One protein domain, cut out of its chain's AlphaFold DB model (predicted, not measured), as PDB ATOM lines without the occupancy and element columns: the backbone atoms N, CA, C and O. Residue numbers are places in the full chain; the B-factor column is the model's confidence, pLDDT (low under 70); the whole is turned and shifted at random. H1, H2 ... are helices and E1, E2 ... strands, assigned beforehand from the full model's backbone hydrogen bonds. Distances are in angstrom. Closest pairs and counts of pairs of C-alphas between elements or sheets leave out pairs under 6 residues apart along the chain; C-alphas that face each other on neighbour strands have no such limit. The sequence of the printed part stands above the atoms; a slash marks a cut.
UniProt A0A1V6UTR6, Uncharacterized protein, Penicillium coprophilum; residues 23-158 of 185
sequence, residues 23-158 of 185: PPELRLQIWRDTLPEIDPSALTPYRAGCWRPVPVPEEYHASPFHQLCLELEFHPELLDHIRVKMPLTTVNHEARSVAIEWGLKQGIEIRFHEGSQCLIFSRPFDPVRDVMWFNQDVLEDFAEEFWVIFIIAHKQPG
ATOM      1  N   PRO A  23     318.660 243.373 348.175       93.81
ATOM      2  CA  PRO A  23     319.139 243.015 346.847       93.81
ATOM      3  C   PRO A  23     318.349 243.734 345.738       93.81
ATOM      4  O   PRO A  23     317.136 243.935 345.890       93.81
ATOM      5  N   PRO A  24     318.998 244.141 344.630       93.69
ATOM      6  CA  PRO A  24     318.333 244.819 343.516       93.69
ATOM      7  C   PRO A  24     317.074 244.108 343.012       93.69
ATOM      8  O   PRO A  24     316.087 244.766 342.699       93.69
ATOM      9  N   GLU A  25     317.076 242.779 342.992       95.88
ATOM     10  CA  GLU A  25     315.964 241.947 342.535       95.88
ATOM     11  C   GLU A  25     314.713 242.183 343.384       95.88
ATOM     12  O   GLU A  25     313.633 242.414 342.842       95.88
ATOM     13  N   LEU A  26     314.873 242.213 344.712       95.44
ATOM     14  CA  LEU A  26     313.774 242.465 345.644       95.44
ATOM     15  C   LEU A  26     313.290 243.915 345.568       95.44
ATOM     16  O   LEU A  26     312.090 244.161 345.633       95.44
ATOM     17  N   ARG A  27     314.195 244.883 345.381       95.50
ATOM     18  CA  ARG A  27     313.816 246.300 345.215       95.50
ATOM     19  C   ARG A  27     313.000 246.510 343.944       95.50
ATOM     20  O   ARG A  27     311.967 247.172 343.987       95.50
ATOM     21  N   LEU A  28     313.429 245.909 342.834       96.00
ATOM     22  CA  LEU A  28     312.700 245.949 341.567       96.00
ATOM     23  C   LEU A  28     311.352 245.238 341.661       96.00
ATOM     24  O   LEU A  28     310.378 245.738 341.107       96.00
ATOM     25  N   GLN A  29     311.282 244.100 342.355       96.12
ATOM     26  CA  GLN A  29     310.018 243.409 342.589       96.12
ATOM     27  C   GLN A  29     309.048 244.290 343.378       96.12
ATOM     28  O   GLN A  29     307.933 244.499 342.920       96.12
ATOM     29  N   ILE A  30     309.493 244.909 344.475       95.81
ATOM     30  CA  ILE A  30     308.654 245.833 345.251       95.81
ATOM     31  C   ILE A  30     308.130 246.975 344.370       95.81
ATOM     32  O   ILE A  30     306.951 247.299 344.445       95.81
ATOM     33  N   TRP A  31     308.966 247.568 343.508       96.44
ATOM     34  CA  TRP A  31     308.507 248.626 342.597       96.44
ATOM     35  C   TRP A  31     307.513 248.159 341.538       96.44
ATOM     36  O   TRP A  31     306.696 248.959 341.090       96.44
ATOM     37  N   ARG A  32     307.589 246.901 341.101       95.62
ATOM     38  CA  ARG A  32     306.601 246.328 340.180       95.62
ATOM     39  C   ARG A  32     305.289 246.053 340.904       95.62
ATOM     40  O   ARG A  32     304.241 246.405 340.381       95.62
ATOM     41  N   ASP A  33     305.367 245.514 342.115       95.56
ATOM     42  CA  ASP A  33     304.207 245.157 342.933       95.56
ATOM     43  C   ASP A  33     303.448 246.395 343.453       95.56
ATOM     44  O   ASP A  33     302.288 246.294 343.844       95.56
ATOM     45  N   THR A  34     304.070 247.581 343.456       94.25
ATOM     46  CA  THR A  34     303.392 248.842 343.806       94.25
ATOM     47  C   THR A  34     302.618 249.473 342.648       94.25
ATOM     48  O   THR A  34     301.874 250.432 342.873       94.25
ATOM     49  N   LEU A  35     302.796 248.988 341.417       94.25
ATOM     50  CA  LEU A  35     302.064 249.469 340.249       94.25
ATOM     51  C   LEU A  35     300.748 248.702 340.091       94.25
ATOM     52  O   LEU A  35     300.713 247.492 340.306       94.25
ATOM     53  N   PRO A  36     299.659 249.377 339.691       92.81
ATOM     54  CA  PRO A  36     298.409 248.687 339.419       92.81
ATOM     55  C   PRO A  36     298.527 247.855 338.134       92.81
ATOM     56  O   PRO A  36     299.329 248.161 337.253       92.81
ATOM     57  N   GLU A  37     297.701 246.820 337.990       91.56
ATOM     58  CA  GLU A  37     297.685 245.998 336.768       91.56
ATOM     59  C   GLU A  37     297.326 246.821 335.526       91.56
ATOM     60  O   GLU A  37     297.928 246.649 334.466       91.56
ATOM     61  N   ILE A  38     296.372 247.742 335.684       88.44
ATOM     62  CA  ILE A  38     295.912 248.679 334.662       88.44
ATOM     63  C   ILE A  38     295.755 250.052 335.316       88.44
ATOM     64  O   ILE A  38     295.480 250.159 336.513       88.44
ATOM     65  N   ASP A  39     295.941 251.116 334.545       89.88
ATOM     66  CA  ASP A  39     295.704 252.464 335.041       89.88
ATOM     67  C   ASP A  39     294.227 252.680 335.466       89.88
ATOM     68  O   ASP A  39     293.322 252.024 334.943       89.88
ATOM     69  N   PRO A  40     293.945 253.565 336.436       89.31
ATOM     70  CA  PRO A  40     292.573 253.830 336.867       89.31
ATOM     71  C   PRO A  40     291.716 254.486 335.774       89.31
ATOM     72  O   PRO A  40     292.208 255.312 335.005       89.31
ATOM     73  N   SER A  41     290.414 254.186 335.770       93.00
ATOM     74  CA  SER A  41     289.432 254.906 334.950       93.00
ATOM     75  C   SER A  41     289.454 256.406 335.244       93.00
ATOM     76  O   SER A  41     289.530 256.834 336.401       93.00
ATOM     77  N   ALA A  42     289.344 257.207 334.194       92.56
ATOM     78  CA  ALA A  42     289.294 258.653 334.284       92.56
ATOM     79  C   ALA A  42     287.857 259.169 334.301       92.56
ATOM     80  O   ALA A  42     286.963 258.609 333.670       92.56
ATOM     81  N   LEU A  43     287.668 260.290 334.996       91.62
ATOM     82  CA  LEU A  43     286.465 261.105 334.913       91.62
ATOM     83  C   LEU A  43     286.816 262.382 334.150       91.62
ATOM     84  O   LEU A  43     287.601 263.193 334.649       91.62
ATOM     85  N   THR A  44     286.263 262.558 332.952       88.38
ATOM     86  CA  THR A  44     286.510 263.746 332.120       88.38
ATOM     87  C   THR A  44     285.237 264.577 332.014       88.38
ATOM     88  O   THR A  44     284.153 264.010 331.911       88.38
ATOM     89  N   PRO A  45     285.306 265.916 332.016       85.62
ATOM     90  CA  PRO A  45     284.147 266.715 331.640       85.62
ATOM     91  C   PRO A  45     283.797 266.470 330.167       85.62
ATOM     92  O   PRO A  45     284.685 266.194 329.353       85.62
ATOM     93  N   TYR A  46     282.515 266.588 329.821       85.88
ATOM     94  CA  TYR A  46     282.093 266.622 328.424       85.88
ATOM     95  C   TYR A  46     282.727 267.805 327.695       85.88
ATOM     96  O   TYR A  46     282.882 268.904 328.239       85.88
ATOM     97  N   ARG A  47     283.073 267.565 326.431       82.69
ATOM     98  CA  ARG A  47     283.600 268.570 325.522       82.69
ATOM     99  C   ARG A  47     282.860 268.496 324.194       82.69
ATOM    100  O   ARG A  47     282.783 267.435 323.578       82.69
ATOM    101  N   ALA A  48     282.380 269.652 323.750       82.38
ATOM    102  CA  ALA A  48     281.719 269.790 322.464       82.38
ATOM    103  C   ALA A  48     282.659 269.490 321.284       82.38
ATOM    104  O   ALA A  48     283.869 269.728 321.359       82.38
ATOM    105  N   GLY A  49     282.091 269.019 320.175       81.81
ATOM    106  CA  GLY A  49     282.792 268.692 318.932       81.81
ATOM    107  C   GLY A  49     283.229 267.231 318.811       81.81
ATOM    108  O   GLY A  49     283.948 266.900 317.870       81.81
ATOM    109  N   CYS A  50     282.814 266.364 319.741       86.00
ATOM    110  CA  CYS A  50     283.132 264.932 319.715       86.00
ATOM    111  C   CYS A  50     282.046 264.082 319.038       86.00
ATOM    112  O   CYS A  50     282.229 262.880 318.881       86.00
ATOM    113  N   TRP A  51     280.923 264.683 318.640       85.44
ATOM    114  CA  TRP A  51     279.837 263.996 317.946       85.44
ATOM    115  C   TRP A  51     279.843 264.347 316.466       85.44
ATOM    116  O   TRP A  51     279.971 265.516 316.093       85.44
ATOM    117  N   ARG A  52     279.681 263.341 315.605       82.12
ATOM    118  CA  ARG A  52     279.566 263.539 314.158       82.12
ATOM    119  C   ARG A  52     278.326 262.842 313.616       82.12
ATOM    120  O   ARG A  52     278.013 261.742 314.061       82.12
ATOM    121  N   PRO A  53     277.612 263.461 312.663       77.88
ATOM    122  CA  PRO A  53     276.482 262.811 312.024       77.88
ATOM    123  C   PRO A  53     276.968 261.690 311.110       77.88
ATOM    124  O   PRO A  53     277.905 261.873 310.327       77.88
ATOM    125  N   VAL A  54     276.289 260.554 311.194       79.12
ATOM    126  CA  VAL A  54     276.489 259.399 310.324       79.12
ATOM    127  C   VAL A  54     275.312 259.315 309.351       79.12
ATOM    128  O   VAL A  54     274.174 259.604 309.737       79.12
ATOM    129  N   PRO A  55     275.547 258.973 308.070       68.69
ATOM    130  CA  PRO A  55     274.460 258.757 307.127       68.69
ATOM    131  C   PRO A  55     273.528 257.647 307.620       68.69
ATOM    132  O   PRO A  55     273.964 256.517 307.822       68.69
ATOM    133  N   VAL A  56     272.241 257.964 307.760       66.75
ATOM    134  CA  VAL A  56     271.221 256.963 308.089       66.75
ATOM    135  C   VAL A  56     271.057 256.014 306.890       66.75
ATOM    136  O   VAL A  56     270.864 256.506 305.767       66.75
ATOM    137  N   PRO A  57     271.124 254.680 307.084       67.62
ATOM    138  CA  PRO A  57     270.966 253.716 305.998       67.62
ATOM    139  C   PRO A  57     269.628 253.876 305.272       67.62
ATOM    140  O   PRO A  57     268.600 254.160 305.891       67.62
ATOM    141  N   GLU A  58     269.629 253.648 303.954       64.75
ATOM    142  CA  GLU A  58     268.476 253.970 303.102       64.75
ATOM    143  C   GLU A  58     267.183 253.239 303.482       64.75
ATOM    144  O   GLU A  58     266.081 253.755 303.292       64.75
ATOM    145  N   GLU A  59     267.328 252.067 304.094       65.12
ATOM    146  CA  GLU A  59     266.244 251.202 304.559       65.12
ATOM    147  C   GLU A  59     265.365 251.859 305.641       65.12
ATOM    148  O   GLU A  59     264.188 251.517 305.771       65.12
ATOM    149  N   TYR A  60     265.889 252.851 306.370       58.75
ATOM    150  CA  TYR A  60     265.164 253.559 307.428       58.75
ATOM    151  C   TYR A  60     264.470 254.847 306.944       58.75
ATOM    152  O   TYR A  60     263.596 255.363 307.644       58.75
ATOM    153  N   HIS A  61     264.748 255.332 305.724       58.50
ATOM    154  CA  HIS A  61     264.130 256.554 305.163       58.50
ATOM    155  C   HIS A  61     262.640 256.412 304.830       58.50
ATOM    156  O   HIS A  61     261.967 257.408 304.565       58.50
ATOM    157  N   ALA A  62     262.102 255.188 304.847       58.41
ATOM    158  CA  ALA A  62     260.691 254.915 304.570       58.41
ATOM    159  C   ALA A  62     259.745 255.355 305.706       58.41
ATOM    160  O   ALA A  62     258.533 255.448 305.502       58.41
ATOM    161  N   SER A  63     260.274 255.627 306.904       61.06
ATOM    162  CA  SER A  63     259.477 256.083 308.040       61.06
ATOM    163  C   SER A  63     259.444 257.618 308.109       61.06
ATOM    164  O   SER A  63     260.500 258.242 308.227       61.06
ATOM    165  N   PRO A  64     258.257 258.255 308.134       58.66
ATOM    166  CA  PRO A  64     258.144 259.708 308.281       58.66
ATOM    167  C   PRO A  64     258.729 260.239 309.603       58.66
ATOM    168  O   PRO A  64     259.031 261.424 309.702       58.66
ATOM    169  N   PHE A  65     258.931 259.371 310.602       55.03
ATOM    170  CA  PHE A  65     259.627 259.717 311.846       55.03
ATOM    171  C   PHE A  65     261.157 259.717 311.698       55.03
ATOM    172  O   PHE A  65     261.829 260.467 312.398       55.03
ATOM    173  N   HIS A  66     261.713 258.929 310.771       56.28
ATOM    174  CA  HIS A  66     263.161 258.828 310.549       56.28
ATOM    175  C   HIS A  66     263.708 259.919 309.624       56.28
ATOM    176  O   HIS A  66     264.892 260.227 309.690       56.28
ATOM    177  N   GLN A  67     262.853 260.584 308.838       54.41
ATOM    178  CA  GLN A  67     263.233 261.773 308.061       54.41
ATOM    179  C   GLN A  67     263.721 262.952 308.918       54.41
ATOM    180  O   GLN A  67     264.256 263.909 308.367       54.41
ATOM    181  N   LEU A  68     263.538 262.888 310.241       56.84
ATOM    182  CA  LEU A  68     264.003 263.866 311.227       56.84
ATOM    183  C   LEU A  68     265.006 263.260 312.227       56.84
ATOM    184  O   LEU A  68     265.366 263.915 313.196       56.84
ATOM    185  N   CYS A  69     265.443 262.010 312.060       61.62
ATOM    186  CA  CYS A  69     266.414 261.405 312.970       61.62
ATOM    187  C   CYS A  69     267.819 261.524 312.387       61.62
ATOM    188  O   CYS A  69     268.090 261.038 311.292       61.62
ATOM    189  N   LEU A  70     268.717 262.153 313.144       69.38
ATOM    190  CA  LEU A  70     270.149 262.116 312.881       69.38
ATOM    191  C   LEU A  70     270.779 261.049 313.750       69.38
ATOM    192  O   LEU A  70     270.659 261.093 314.974       69.38
ATOM    193  N   GLU A  71     271.459 260.114 313.105       76.56
ATOM    194  CA  GLU A  71     272.353 259.204 313.795       76.56
ATOM    195  C   GLU A  71     273.673 259.931 314.058       76.56
ATOM    196  O   GLU A  71     274.215 260.601 313.176       76.56
ATOM    197  N   LEU A  72     274.146 259.864 315.300       80.62
ATOM    198  CA  LEU A  72     275.359 260.535 315.744       80.62
ATOM    199  C   LEU A  72     276.320 259.496 316.301       80.62
ATOM    200  O   LEU A  72     275.953 258.701 317.166       80.62
ATOM    201  N   GLU A  73     277.556 259.543 315.827       87.06
ATOM    202  CA  GLU A  73     278.653 258.723 316.317       87.06
ATOM    203  C   GLU A  73     279.568 259.563 317.204       87.06
ATOM    204  O   GLU A  73     279.865 260.730 316.916       87.06
ATOM    205  N   PHE A  74     279.980 258.966 318.319       86.75
ATOM    206  CA  PHE A  74     280.909 259.574 319.255       86.75
ATOM    207  C   PHE A  74     282.346 259.210 318.882       86.75
ATOM    208  O   PHE A  74     282.693 258.036 318.789       86.75
ATOM    209  N   HIS A  75     283.178 260.235 318.728       88.38
ATOM    210  CA  HIS A  75     284.573 260.155 318.312       88.38
ATOM    211  C   HIS A  75     285.504 260.482 319.494       88.38
ATOM    212  O   HIS A  75     285.893 261.646 319.672       88.38
ATOM    213  N   PRO A  76     285.859 259.493 320.340       87.62
ATOM    214  CA  PRO A  76     286.700 259.702 321.524       87.62
ATOM    215  C   PRO A  76     288.109 260.206 321.190       87.62
ATOM    216  O   PRO A  76     288.750 260.836 322.027       87.62
ATOM    217  N   GLU A  77     288.596 259.977 319.972       88.25
ATOM    218  CA  GLU A  77     289.887 260.461 319.482       88.25
ATOM    219  C   GLU A  77     289.975 261.991 319.390       88.25
ATOM    220  O   GLU A  77     291.072 262.542 319.297       88.25
ATOM    221  N   LEU A  78     288.831 262.682 319.415       86.38
ATOM    222  CA  LEU A  78     288.753 264.144 319.415       86.38
ATOM    223  C   LEU A  78     288.855 264.742 320.824       86.38
ATOM    224  O   LEU A  78     289.001 265.960 320.961       86.38
ATOM    225  N   LEU A  79     288.792 263.909 321.866       87.88
ATOM    226  CA  LEU A  79     289.024 264.340 323.237       87.88
ATOM    227  C   LEU A  79     290.510 264.578 323.508       87.88
ATOM    228  O   LEU A  79     291.404 263.964 322.917       87.88
ATOM    229  N   ASP A  80     290.775 265.448 324.481       87.19
ATOM    230  CA  ASP A  80     292.124 265.582 325.012       87.19
ATOM    231  C   ASP A  80     292.562 264.270 325.665       87.19
ATOM    232  O   ASP A  80     291.774 263.566 326.301       87.19
ATOM    233  N   HIS A  81     293.852 263.961 325.545       91.56
ATOM    234  CA  HIS A  81     294.402 262.794 326.217       91.56
ATOM    235  C   HIS A  81     294.307 262.965 327.734       91.56
ATOM    236  O   HIS A  81     294.611 264.022 328.297       91.56
ATOM    237  N   ILE A  82     293.939 261.886 328.411       92.81
ATOM    238  CA  ILE A  82     293.846 261.825 329.860       92.81
ATOM    239  C   ILE A  82     295.248 261.825 330.437       92.81
ATOM    240  O   ILE A  82     296.085 260.998 330.076       92.81
ATOM    241  N   ARG A  83     295.498 262.726 331.387       92.81
ATOM    242  CA  ARG A  83     296.760 262.768 332.121       92.81
ATOM    243  C   ARG A  83     296.811 261.657 333.165       92.81
ATOM    244  O   ARG A  83     296.044 261.666 334.126       92.81
ATOM    245  N   VAL A  84     297.789 260.768 333.036       93.69
ATOM    246  CA  VAL A  84     298.031 259.688 333.995       93.69
ATOM    247  C   VAL A  84     299.008 260.161 335.068       93.69
ATOM    248  O   VAL A  84     300.077 260.706 334.785       93.69
ATOM    249  N   LYS A  85     298.646 259.967 336.338       90.50
ATOM    250  CA  LYS A  85     299.538 260.273 337.462       90.50
ATOM    251  C   LYS A  85     300.496 259.106 337.681       90.50
ATOM    252  O   LYS A  85     300.064 258.018 338.033       90.50
ATOM    253  N   MET A  86     301.798 259.360 337.542       91.25
ATOM    254  CA  MET A  86     302.844 258.354 337.763       91.25
ATOM    255  C   MET A  86     303.852 258.803 338.831       91.25
ATOM    256  O   MET A  86     304.978 259.180 338.499       91.25
ATOM    257  N   PRO A  87     303.476 258.777 340.125       90.38
ATOM    258  CA  PRO A  87     304.322 259.284 341.208       90.38
ATOM    259  C   PRO A  87     305.654 258.529 341.342       90.38
ATOM    260  O   PRO A  87     306.660 259.118 341.722       90.38
ATOM    261  N   LEU A  88     305.708 257.248 340.959       93.06
ATOM    262  CA  LEU A  88     306.943 256.454 341.007       93.06
ATOM    263  C   LEU A  88     308.067 257.016 340.120       93.06
ATOM    264  O   LEU A  88     309.243 256.800 340.405       93.06
ATOM    265  N   THR A  89     307.731 257.817 339.105       92.88
ATOM    266  CA  THR A  89     308.720 258.450 338.218       92.88
ATOM    267  C   THR A  89     309.582 259.505 338.906       92.88
ATOM    268  O   THR A  89     310.644 259.854 338.386       92.88
ATOM    269  N   THR A  90     309.177 259.987 340.083       91.06
ATOM    270  CA  THR A  90     309.892 261.026 340.837       91.06
ATOM    271  C   THR A  90     310.587 260.505 342.094       91.06
ATOM    272  O   THR A  90     311.245 261.287 342.768       91.06
ATOM    273  N   VAL A  91     310.459 259.215 342.429       92.00
ATOM    274  CA  VAL A  91     310.997 258.656 343.685       92.00
ATOM    275  C   VAL A  91     312.509 258.430 343.602       92.00
ATOM    276  O   VAL A  91     313.267 258.987 344.388       92.00
ATOM    277  N   ASN A  92     312.960 257.601 342.660       92.62
ATOM    278  CA  ASN A  92     314.374 257.341 342.373       92.62
ATOM    279  C   ASN A  92     314.519 256.748 340.956       92.62
ATOM    280  O   ASN A  92     313.525 256.554 340.257       92.62
ATOM    281  N   HIS A  93     315.749 256.463 340.521       93.31
ATOM    282  CA  HIS A  93     316.012 255.945 339.172       93.31
ATOM    283  C   HIS A  93     315.367 254.572 338.903       93.31
ATOM    284  O   HIS A  93     314.853 254.342 337.812       93.31
ATOM    285  N   GLU A  94     315.355 253.662 339.880       95.31
ATOM    286  CA  GLU A  94     314.772 252.323 339.706       95.31
ATOM    287  C   GLU A  94     313.253 252.374 339.599       95.31
ATOM    288  O   GLU A  94     312.690 251.850 338.641       95.31
ATOM    289  N   ALA A  95     312.600 253.069 340.533       95.81
ATOM    290  CA  ALA A  95     311.160 253.294 340.515       95.81
ATOM    291  C   ALA A  95     310.733 253.981 339.213       95.81
ATOM    292  O   ALA A  95     309.737 253.599 338.600       95.81
ATOM    293  N   ARG A  96     311.530 254.947 338.741       95.62
ATOM    294  CA  ARG A  96     311.297 255.621 337.465       95.62
ATOM    295  C   ARG A  96     311.394 254.672 336.283       95.62
ATOM    296  O   ARG A  96     310.504 254.700 335.438       95.62
ATOM    297  N   SER A  97     312.436 253.849 336.217       95.88
ATOM    298  CA  SER A  97     312.601 252.890 335.124       95.88
ATOM    299  C   SER A  97     311.447 251.891 335.083       95.88
ATOM    300  O   SER A  97     310.896 251.644 334.014       95.88
ATOM    301  N   VAL A  98     311.047 251.362 336.244       96.94
ATOM    302  CA  VAL A  98     309.940 250.404 336.358       96.94
ATOM    303  C   VAL A  98     308.604 251.049 335.974       96.94
ATOM    304  O   VAL A  98     307.843 250.469 335.205       96.94
ATOM    305  N   ALA A  99     308.335 252.272 336.437       96.12
ATOM    306  CA  ALA A  99     307.103 252.992 336.114       96.12
ATOM    307  C   ALA A  99     306.996 253.369 334.630       96.12
ATOM    308  O   ALA A  99     305.916 253.275 334.055       96.12
ATOM    309  N   ILE A 100     308.104 253.775 333.998       95.38
ATOM    310  CA  ILE A 100     308.145 254.053 332.556       95.38
ATOM    311  C   ILE A 100     307.883 252.771 331.760       95.38
ATOM    312  O   ILE A 100     307.052 252.784 330.858       95.38
ATOM    313  N   GLU A 101     308.547 251.665 332.108       95.94
ATOM    314  CA  GLU A 101     308.343 250.374 331.441       95.94
ATOM    315  C   GLU A 101     306.884 249.914 331.549       95.94
ATOM    316  O   GLU A 101     306.285 249.502 330.557       95.94
ATOM    317  N   TRP A 102     306.300 250.019 332.743       95.81
ATOM    318  CA  TRP A 102     304.890 249.732 332.962       95.81
ATOM    319  C   TRP A 102     303.994 250.634 332.115       95.81
ATOM    320  O   TRP A 102     303.152 250.119 331.389       95.81
ATOM    321  N   GLY A 103     304.209 251.953 332.127       94.75
ATOM    322  CA  GLY A 103     303.361 252.885 331.388       94.75
ATOM    323  C   GLY A 103     303.365 252.625 329.882       94.75
ATOM    324  O   GLY A 103     302.305 252.582 329.263       94.75
ATOM    325  N   LEU A 104     304.536 252.347 329.305       94.44
ATOM    326  CA  LEU A 104     304.652 251.999 327.888       94.44
ATOM    327  C   LEU A 104     303.874 250.720 327.537       94.44
ATOM    328  O   LEU A 104     303.237 250.670 326.488       94.44
ATOM    329  N   LYS A 105     303.867 249.708 328.417       94.06
ATOM    330  CA  LYS A 105     303.070 248.479 328.223       94.06
ATOM    331  C   LYS A 105     301.562 248.738 328.244       94.06
ATOM    332  O   LYS A 105     300.829 248.007 327.590       94.06
ATOM    333  N   GLN A 106     301.115 249.768 328.960       91.19
ATOM    334  CA  GLN A 106     299.708 250.180 329.029       91.19
ATOM    335  C   GLN A 106     299.294 251.107 327.870       91.19
ATOM    336  O   GLN A 106     298.159 251.572 327.837       91.19
ATOM    337  N   GLY A 107     300.204 251.433 326.943       92.62
ATOM    338  CA  GLY A 107     299.940 252.415 325.888       92.62
ATOM    339  C   GLY A 107     299.931 253.867 326.382       92.62
ATOM    340  O   GLY A 107     299.365 254.736 325.723       92.62
ATOM    341  N   ILE A 108     300.549 254.152 327.535       95.38
ATOM    342  CA  ILE A 108     300.718 255.522 328.028       95.38
ATOM    343  C   ILE A 108     301.836 256.194 327.240       95.38
ATOM    344  O   ILE A 108     302.993 255.765 327.247       95.38
ATOM    345  N   GLU A 109     301.493 257.305 326.609       94.94
ATOM    346  CA  GLU A 109     302.438 258.163 325.926       94.94
ATOM    347  C   GLU A 109     303.217 259.026 326.913       94.94
ATOM    348  O   GLU A 109     302.687 259.540 327.903       94.94
ATOM    349  N   ILE A 110     304.495 259.224 326.598       93.88
ATOM    350  CA  ILE A 110     305.423 260.011 327.400       93.88
ATOM    351  C   ILE A 110     305.880 261.192 326.556       93.88
ATOM    352  O   ILE A 110     306.508 261.013 325.513       93.88
ATOM    353  N   ARG A 111     305.586 262.407 327.013       92.19
ATOM    354  CA  ARG A 111     305.978 263.645 326.332       92.19
ATOM    355  C   ARG A 111     306.720 264.546 327.305       92.19
ATOM    356  O   ARG A 111     306.316 264.693 328.457       92.19
ATOM    357  N   PHE A 112     307.811 265.158 326.861       90.69
ATOM    358  CA  PHE A 112     308.483 266.181 327.654       90.69
ATOM    359  C   PHE A 112     307.801 267.528 327.421       90.69
ATOM    360  O   PHE A 112     307.646 267.955 326.280       90.69
ATOM    361  N   HIS A 113     307.376 268.184 328.497       90.25
ATOM    362  CA  HIS A 113     306.774 269.506 328.425       90.25
ATOM    363  C   HIS A 113     307.802 270.563 328.814       90.25
ATOM    364  O   HIS A 113     308.166 270.692 329.986       90.25
ATOM    365  N   GLU A 114     308.255 271.330 327.822       90.00
ATOM    366  CA  GLU A 114     309.315 272.328 327.989       90.00
ATOM    367  C   GLU A 114     308.934 273.425 328.989       90.00
ATOM    368  O   GLU A 114     309.745 273.787 329.836       90.00
ATOM    369  N   GLY A 115     307.689 273.912 328.969       89.88
ATOM    370  CA  GLY A 115     307.271 275.018 329.838       89.88
ATOM    371  C   GLY A 115     307.327 274.690 331.335       89.88
ATOM    372  O   GLY A 115     307.603 275.563 332.150       89.88
ATOM    373  N   SER A 116     307.103 273.428 331.703       85.25
ATOM    374  CA  SER A 116     307.154 272.967 333.099       85.25
ATOM    375  C   SER A 116     308.374 272.103 333.406       85.25
ATOM    376  O   SER A 116     308.467 271.581 334.515       85.25
ATOM    377  N   GLN A 117     309.272 271.919 332.431       89.19
ATOM    378  CA  GLN A 117     310.473 271.083 332.528       89.19
ATOM    379  C   GLN A 117     310.190 269.702 333.147       89.19
ATOM    380  O   GLN A 117     310.928 269.220 334.008       89.19
ATOM    381  N   CYS A 118     309.085 269.062 332.750       87.38
ATOM    382  CA  CYS A 118     308.679 267.783 333.325       87.38
ATOM    383  C   CYS A 118     308.078 266.826 332.294       87.38
ATOM    384  O   CYS A 118     307.624 267.228 331.222       87.38
ATOM    385  N   LEU A 119     308.095 265.535 332.631       90.50
ATOM    386  CA  LEU A 119     307.445 264.504 331.830       90.50
ATOM    387  C   LEU A 119     305.937 264.536 332.083       90.50
ATOM    388  O   LEU A 119     305.481 264.490 333.229       90.50
ATOM    389  N   ILE A 120     305.179 264.598 330.997       93.12
ATOM    390  CA  ILE A 120     303.739 264.404 330.973       93.12
ATOM    391  C   ILE A 120     303.476 262.991 330.473       93.12
ATOM    392  O   ILE A 120     304.028 262.553 329.464       93.12
ATOM    393  N   PHE A 121     302.621 262.303 331.214       94.81
ATOM    394  CA  PHE A 121     302.165 260.961 330.913       94.81
ATOM    395  C   PHE A 121     300.690 261.041 330.574       94.81
ATOM    396  O   PHE A 121     299.917 261.616 331.347       94.81
ATOM    397  N   SER A 122     300.306 260.519 329.419       95.25
ATOM    398  CA  SER A 122     298.932 260.633 328.949       95.25
ATOM    399  C   SER A 122     298.517 259.468 328.071       95.25
ATOM    400  O   SER A 122     299.353 258.898 327.381       95.25
ATOM    401  N   ARG A 123     297.226 259.146 328.053       94.94
ATOM    402  CA  ARG A 123     296.647 258.142 327.152       94.94
ATOM    403  C   ARG A 123     295.341 258.640 326.523       94.94
ATOM    404  O   ARG A 123     294.740 259.568 327.073       94.94
ATOM    405  N   PRO A 124     294.882 258.047 325.411       93.69
ATOM    406  CA  PRO A 124     293.557 258.327 324.864       93.69
ATOM    407  C   PRO A 124     292.430 257.986 325.850       93.69
ATOM    408  O   PRO A 124     292.615 257.177 326.766       93.69
ATOM    409  N   PHE A 125     291.265 258.598 325.638       93.12
ATOM    410  CA  PHE A 125     290.019 258.226 326.307       93.12
ATOM    411  C   PHE A 125     289.577 256.825 325.871       93.12
ATOM    412  O   PHE A 125     289.577 256.520 324.680       93.12
ATOM    413  N   ASP A 126     289.195 255.989 326.834       92.19
ATOM    414  CA  ASP A 126     288.674 254.641 326.624       92.19
ATOM    415  C   ASP A 126     287.161 254.621 326.908       92.19
ATOM    416  O   ASP A 126     286.765 254.627 328.076       92.19
ATOM    417  N   PRO A 127     286.297 254.546 325.876       90.38
ATOM    418  CA  PRO A 127     284.843 254.524 326.051       90.38
ATOM    419  C   PRO A 127     284.302 253.348 326.870       90.38
ATOM    420  O   PRO A 127     283.164 253.406 327.329       90.38
ATOM    421  N   VAL A 128     285.076 252.271 327.035       91.25
ATOM    422  CA  VAL A 128     284.658 251.085 327.798       91.25
ATOM    423  C   VAL A 128     284.896 251.279 329.295       91.25
ATOM    424  O   VAL A 128     284.183 250.695 330.113       91.25
ATOM    425  N   ARG A 129     285.902 252.075 329.671       91.06
ATOM    426  CA  ARG A 129     286.386 252.172 331.057       91.06
ATOM    427  C   ARG A 129     286.253 253.563 331.659       91.06
ATOM    428  O   ARG A 129     286.067 253.661 332.873       91.06
ATOM    429  N   ASP A 130     286.396 254.612 330.860       93.81
ATOM    430  CA  ASP A 130     286.351 255.996 331.319       93.81
ATOM    431  C   ASP A 130     284.927 256.540 331.343       93.81
ATOM    432  O   ASP A 130     284.029 256.085 330.635       93.81
ATOM    433  N   VAL A 131     284.725 257.554 332.179       92.31
ATOM    434  CA  VAL A 131     283.423 258.174 332.388       92.31
ATOM    435  C   VAL A 131     283.489 259.635 331.985       92.31
ATOM    436  O   VAL A 131     284.375 260.382 332.403       92.31
ATOM    437  N   MET A 132     282.501 260.052 331.202       90.31
ATOM    438  CA  MET A 132     282.289 261.450 330.872       90.31
ATOM    439  C   MET A 132     281.232 262.055 331.798       90.31
ATOM    440  O   MET A 132     280.145 261.509 331.974       90.31
ATOM    441  N   TRP A 133     281.562 263.191 332.401       87.25
ATOM    442  CA  TRP A 133     280.703 263.934 333.310       87.25
ATOM    443  C   TRP A 133     280.084 265.150 332.625       87.25
ATOM    444  O   TRP A 133     280.781 265.962 332.012       87.25
ATOM    445  N   PHE A 134     278.779 265.316 332.824       85.69
ATOM    446  CA  PHE A 134     278.008 266.474 332.391       85.69
ATOM    447  C   PHE A 134     277.604 267.269 333.631       85.69
ATOM    448  O   PHE A 134     276.852 266.772 334.469       85.69
ATOM    449  N   ASN A 135     278.107 268.497 333.769       79.19
ATOM    450  CA  ASN A 135     277.523 269.443 334.718       79.19
ATOM    451  C   ASN A 135     276.347 270.181 334.047       79.19
ATOM    452  O   ASN A 135     276.105 270.015 332.852       79.19
ATOM    453  N   GLN A 136     275.613 270.982 334.818       78.19
ATOM    454  CA  GLN A 136     274.418 271.662 334.318       78.19
ATOM    455  C   GLN A 136     274.718 272.622 333.154       78.19
ATOM    456  O   GLN A 136     274.016 272.572 332.150       78.19
ATOM    457  N   ASP A 137     275.798 273.400 333.241       75.00
ATOM    458  CA  ASP A 137     276.208 274.331 332.178       75.00
ATOM    459  C   ASP A 137     276.603 273.587 330.886       75.00
ATOM    460  O   ASP A 137     276.351 274.027 329.770       75.00
ATOM    461  N   VAL A 138     277.204 272.409 331.034       75.12
ATOM    462  CA  VAL A 138     277.667 271.578 329.923       75.12
ATOM    463  C   VAL A 138     276.521 270.792 329.273       75.12
ATOM    464  O   VAL A 138     276.609 270.424 328.101       75.12
ATOM    465  N   LEU A 139     275.423 270.558 329.995       77.94
ATOM    466  CA  LEU A 139     274.210 269.976 329.422       77.94
ATOM    467  C   LEU A 139     273.547 270.936 328.421       77.94
ATOM    468  O   LEU A 139     273.031 270.484 327.398       77.94
ATOM    469  N   GLU A 140     273.589 272.242 328.692       77.00
ATOM    470  CA  GLU A 140     273.119 273.271 327.758       77.00
ATOM    471  C   GLU A 140     274.001 273.307 326.502       77.00
ATOM    472  O   GLU A 140     273.475 273.209 325.394       77.00
ATOM    473  N   ASP A 141     275.331 273.310 326.669       75.44
ATOM    474  CA  ASP A 141     276.293 273.208 325.557       75.44
ATOM    475  C   ASP A 141     276.030 271.961 324.683       75.44
ATOM    476  O   ASP A 141     276.072 272.028 323.452       75.44
ATOM    477  N   PHE A 142     275.742 270.814 325.309       79.50
ATOM    478  CA  PHE A 142     275.396 269.572 324.613       79.50
ATOM    479  C   PHE A 142     274.089 269.712 323.820       79.50
ATOM    480  O   PHE A 142     274.037 269.363 322.641       79.50
ATOM    481  N   ALA A 143     273.032 270.254 324.429       78.56
ATOM    482  CA  ALA A 143     271.752 270.446 323.752       78.56
ATOM    483  C   ALA A 143     271.872 271.400 322.550       78.56
ATOM    484  O   ALA A 143     271.304 271.129 321.488       78.56
ATOM    485  N   GLU A 144     272.644 272.482 322.687       77.56
ATOM    486  CA  GLU A 144     272.922 273.412 321.591       77.56
ATOM    487  C   GLU A 144     273.688 272.744 320.445       77.56
ATOM    488  O   GLU A 144     273.336 272.938 319.279       77.56
ATOM    489  N   GLU A 145     274.706 271.934 320.743       77.44
ATOM    490  CA  GLU A 145     275.486 271.229 319.722       77.44
ATOM    491  C   GLU A 145     274.606 270.300 318.882       77.44
ATOM    492  O   GLU A 145     274.644 270.349 317.649       77.44
ATOM    493  N   PHE A 146     273.750 269.516 319.535       76.19
ATOM    494  CA  PHE A 146     272.822 268.616 318.854       76.19
ATOM    495  C   PHE A 146     271.804 269.396 318.019       76.19
ATOM    496  O   PHE A 146     271.498 269.002 316.892       76.19
ATOM    497  N   TRP A 147     271.328 270.541 318.514       76.12
ATOM    498  CA  TRP A 147     270.408 271.400 317.771       76.12
ATOM    499  C   TRP A 147     271.062 272.035 316.533       76.12
ATOM    500  O   TRP A 147     270.450 272.106 315.466       76.12
ATOM    501  N   VAL A 148     272.328 272.445 316.628       72.12
ATOM    502  CA  VAL A 148     273.092 272.978 315.491       72.12
ATOM    503  C   VAL A 148     273.362 271.892 314.450       72.12
ATOM    504  O   VAL A 148     273.143 272.136 313.261       72.12
ATOM    505  N   ILE A 149     273.793 270.698 314.870       71.75
ATOM    506  CA  ILE A 149     274.009 269.562 313.960       71.75
ATOM    507  C   ILE A 149     272.699 269.209 313.246       71.75
ATOM    508  O   ILE A 149     272.697 269.027 312.026       71.75
ATOM    509  N   PHE A 150     271.581 269.232 313.977       71.50
ATOM    510  CA  PHE A 150     270.244 269.044 313.426       71.50
ATOM    511  C   PHE A 150     269.904 270.033 312.316       71.50
ATOM    512  O   PHE A 150     269.531 269.645 311.206       71.50
ATOM    513  N   ILE A 151     270.090 271.324 312.572       68.38
ATOM    514  CA  ILE A 151     269.803 272.362 311.581       68.38
ATOM    515  C   ILE A 151     270.690 272.216 310.343       68.38
ATOM    516  O   ILE A 151     270.188 272.361 309.227       68.38
ATOM    517  N   ILE A 152     271.989 271.954 310.515       66.06
ATOM    518  CA  ILE A 152     272.934 271.848 309.395       66.06
ATOM    519  C   ILE A 152     272.560 270.677 308.493       66.06
ATOM    520  O   ILE A 152     272.426 270.870 307.284       66.06
ATOM    521  N   ALA A 153     272.342 269.494 309.069       65.56
ATOM    522  CA  ALA A 153     272.050 268.301 308.288       65.56
ATOM    523  C   ALA A 153     270.727 268.418 307.508       65.56
ATOM    524  O   ALA A 153     270.655 267.984 306.362       65.56
ATOM    525  N   HIS A 154     269.707 269.076 308.074       64.50
ATOM    526  CA  HIS A 154     268.428 269.277 307.383       64.50
ATOM    527  C   HIS A 154     268.419 270.445 306.392       64.50
ATOM    528  O   HIS A 154     267.735 270.373 305.371       64.50
ATOM    529  N   LYS A 155     269.137 271.542 306.665       63.09
ATOM    530  CA  LYS A 155     269.119 272.732 305.794       63.09
ATOM    531  C   LYS A 155     270.169 272.703 304.688       63.09
ATOM    532  O   LYS A 155     269.995 273.410 303.698       63.09
ATOM    533  N   GLN A 156     271.250 271.934 304.836       57.50
ATOM    534  CA  GLN A 156     272.317 271.832 303.839       57.50
ATOM    535  C   GLN A 156     272.748 270.374 303.611       57.50
ATOM    536  O   GLN A 156     273.808 269.967 304.081       57.50
ATOM    537  N   PRO A 157     271.993 269.600 302.811       54.12
ATOM    538  CA  PRO A 157     272.291 268.186 302.552       54.12
ATOM    539  C   PRO A 157     273.627 267.933 301.820       54.12
ATOM    540  O   PRO A 157     274.054 266.790 301.710       54.12
ATOM    541  N   GLY A 158     274.298 268.980 301.316       51.53
ATOM    542  CA  GLY A 158     275.635 268.904 300.711       51.53
ATOM    543  C   GLY A 158     276.779 269.415 301.599       51.53
ATOM    544  O   GLY A 158     277.910 269.501 301.123       51.53
TER     545      GLY A 158
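AT A GLANCE: This is residues 23 to 158 of the 185 residues of an uncharacterized protein of Penicillium coprophilum (UniProt A0A1V6UTR6). The printed part is a long, loosely joined rod with a lobe toward each end: one lobe holds H1, H2 and H3 with the hairpin of E4 and E5, the other holds the long helix H4 loosely placed by the hairpin of E2 and E3. Between the lobes is a thin waist of links, where E1 and E6 make a short parallel pair, and the tip of the E4 and E5 hairpin, residues 113 to 118, sticks out from the first lobe. There are 136 residues, with four named helices and six named strands in the order H1 E1 E2 E3 H2 H3 E4 E5 E6 H4. The sheets are E4 with E5 and E2 with E3, both antiparallel, and E1 with E6, parallel; the class is mixed, helices and strands. The whole is extended, with a radius of gyration of the C-alphas of 21.8 A and spans of 74 by 34 by 28 A.

IN THESE COORDINATES: E4 is residues 109 to 113, 12.4 A long, and E5 is residues 118 to 123, 16.6 A. H3, residues 93 to 105, is 18.5 A long; H2 is residues 87 to 90. H1, residues 24 to 33, is 14.1 A long and begins at C-alpha 24 (318.333, 244.819, 343.516). E1 is residues 43 to 45 and E6 residues 131 to 133. E2 is residues 51 to 54 and E3 residues 71 to 74. H4, residues 136 to 155, is 29.0 A long and ends at C-alpha 155 (269.119, 272.732, 305.794).

HOW THE PARTS SIT: E4 and E5 form a hairpin at 148 degrees, with N 111 and O 120 at 2.9 A. Residues 82 to 83 pair antiparallel with residues 122 to 123 of E5. H3 and E5 are near each other, with 5 pairs of C-alphas within 10 A. H3 touches H2 with its residues 95 to 100 alone, the closest C-alphas being those of Arg 96 and Thr 89, 3.9 A. H3 touches H1 with its residues 94 to 99 alone, the closest C-alphas being those of Ala 95 and Trp 31, 5.8 A, at a steep tilt of 45 degrees, the same way. E1 and E6 are parallel at 37 degrees, with N 44 and O 131 at 2.9 A. E2 and E3 form a hairpin at 139 degrees, with N 52 and O 73 at 2.9 A. The closest C-alphas of E2 and H4, those of Pro 53 and Ile 149, are 7.4 A apart. H3 and H4 are apart. In H1, H3 and H4 every O i to N i+4 pair is within hydrogen-bond range; H2 is too short for such a pair.

THE WHOLE: The C-alphas of Pro 23 and Pro 64, the two farthest apart, are 74.1 A from each other. The printed part has no cut. The long links are E2 to E3 and E3 to H2. The mean pLDDT of the printed part is 84.0, and residues 55 to 70 and 151 to 158 are under 70.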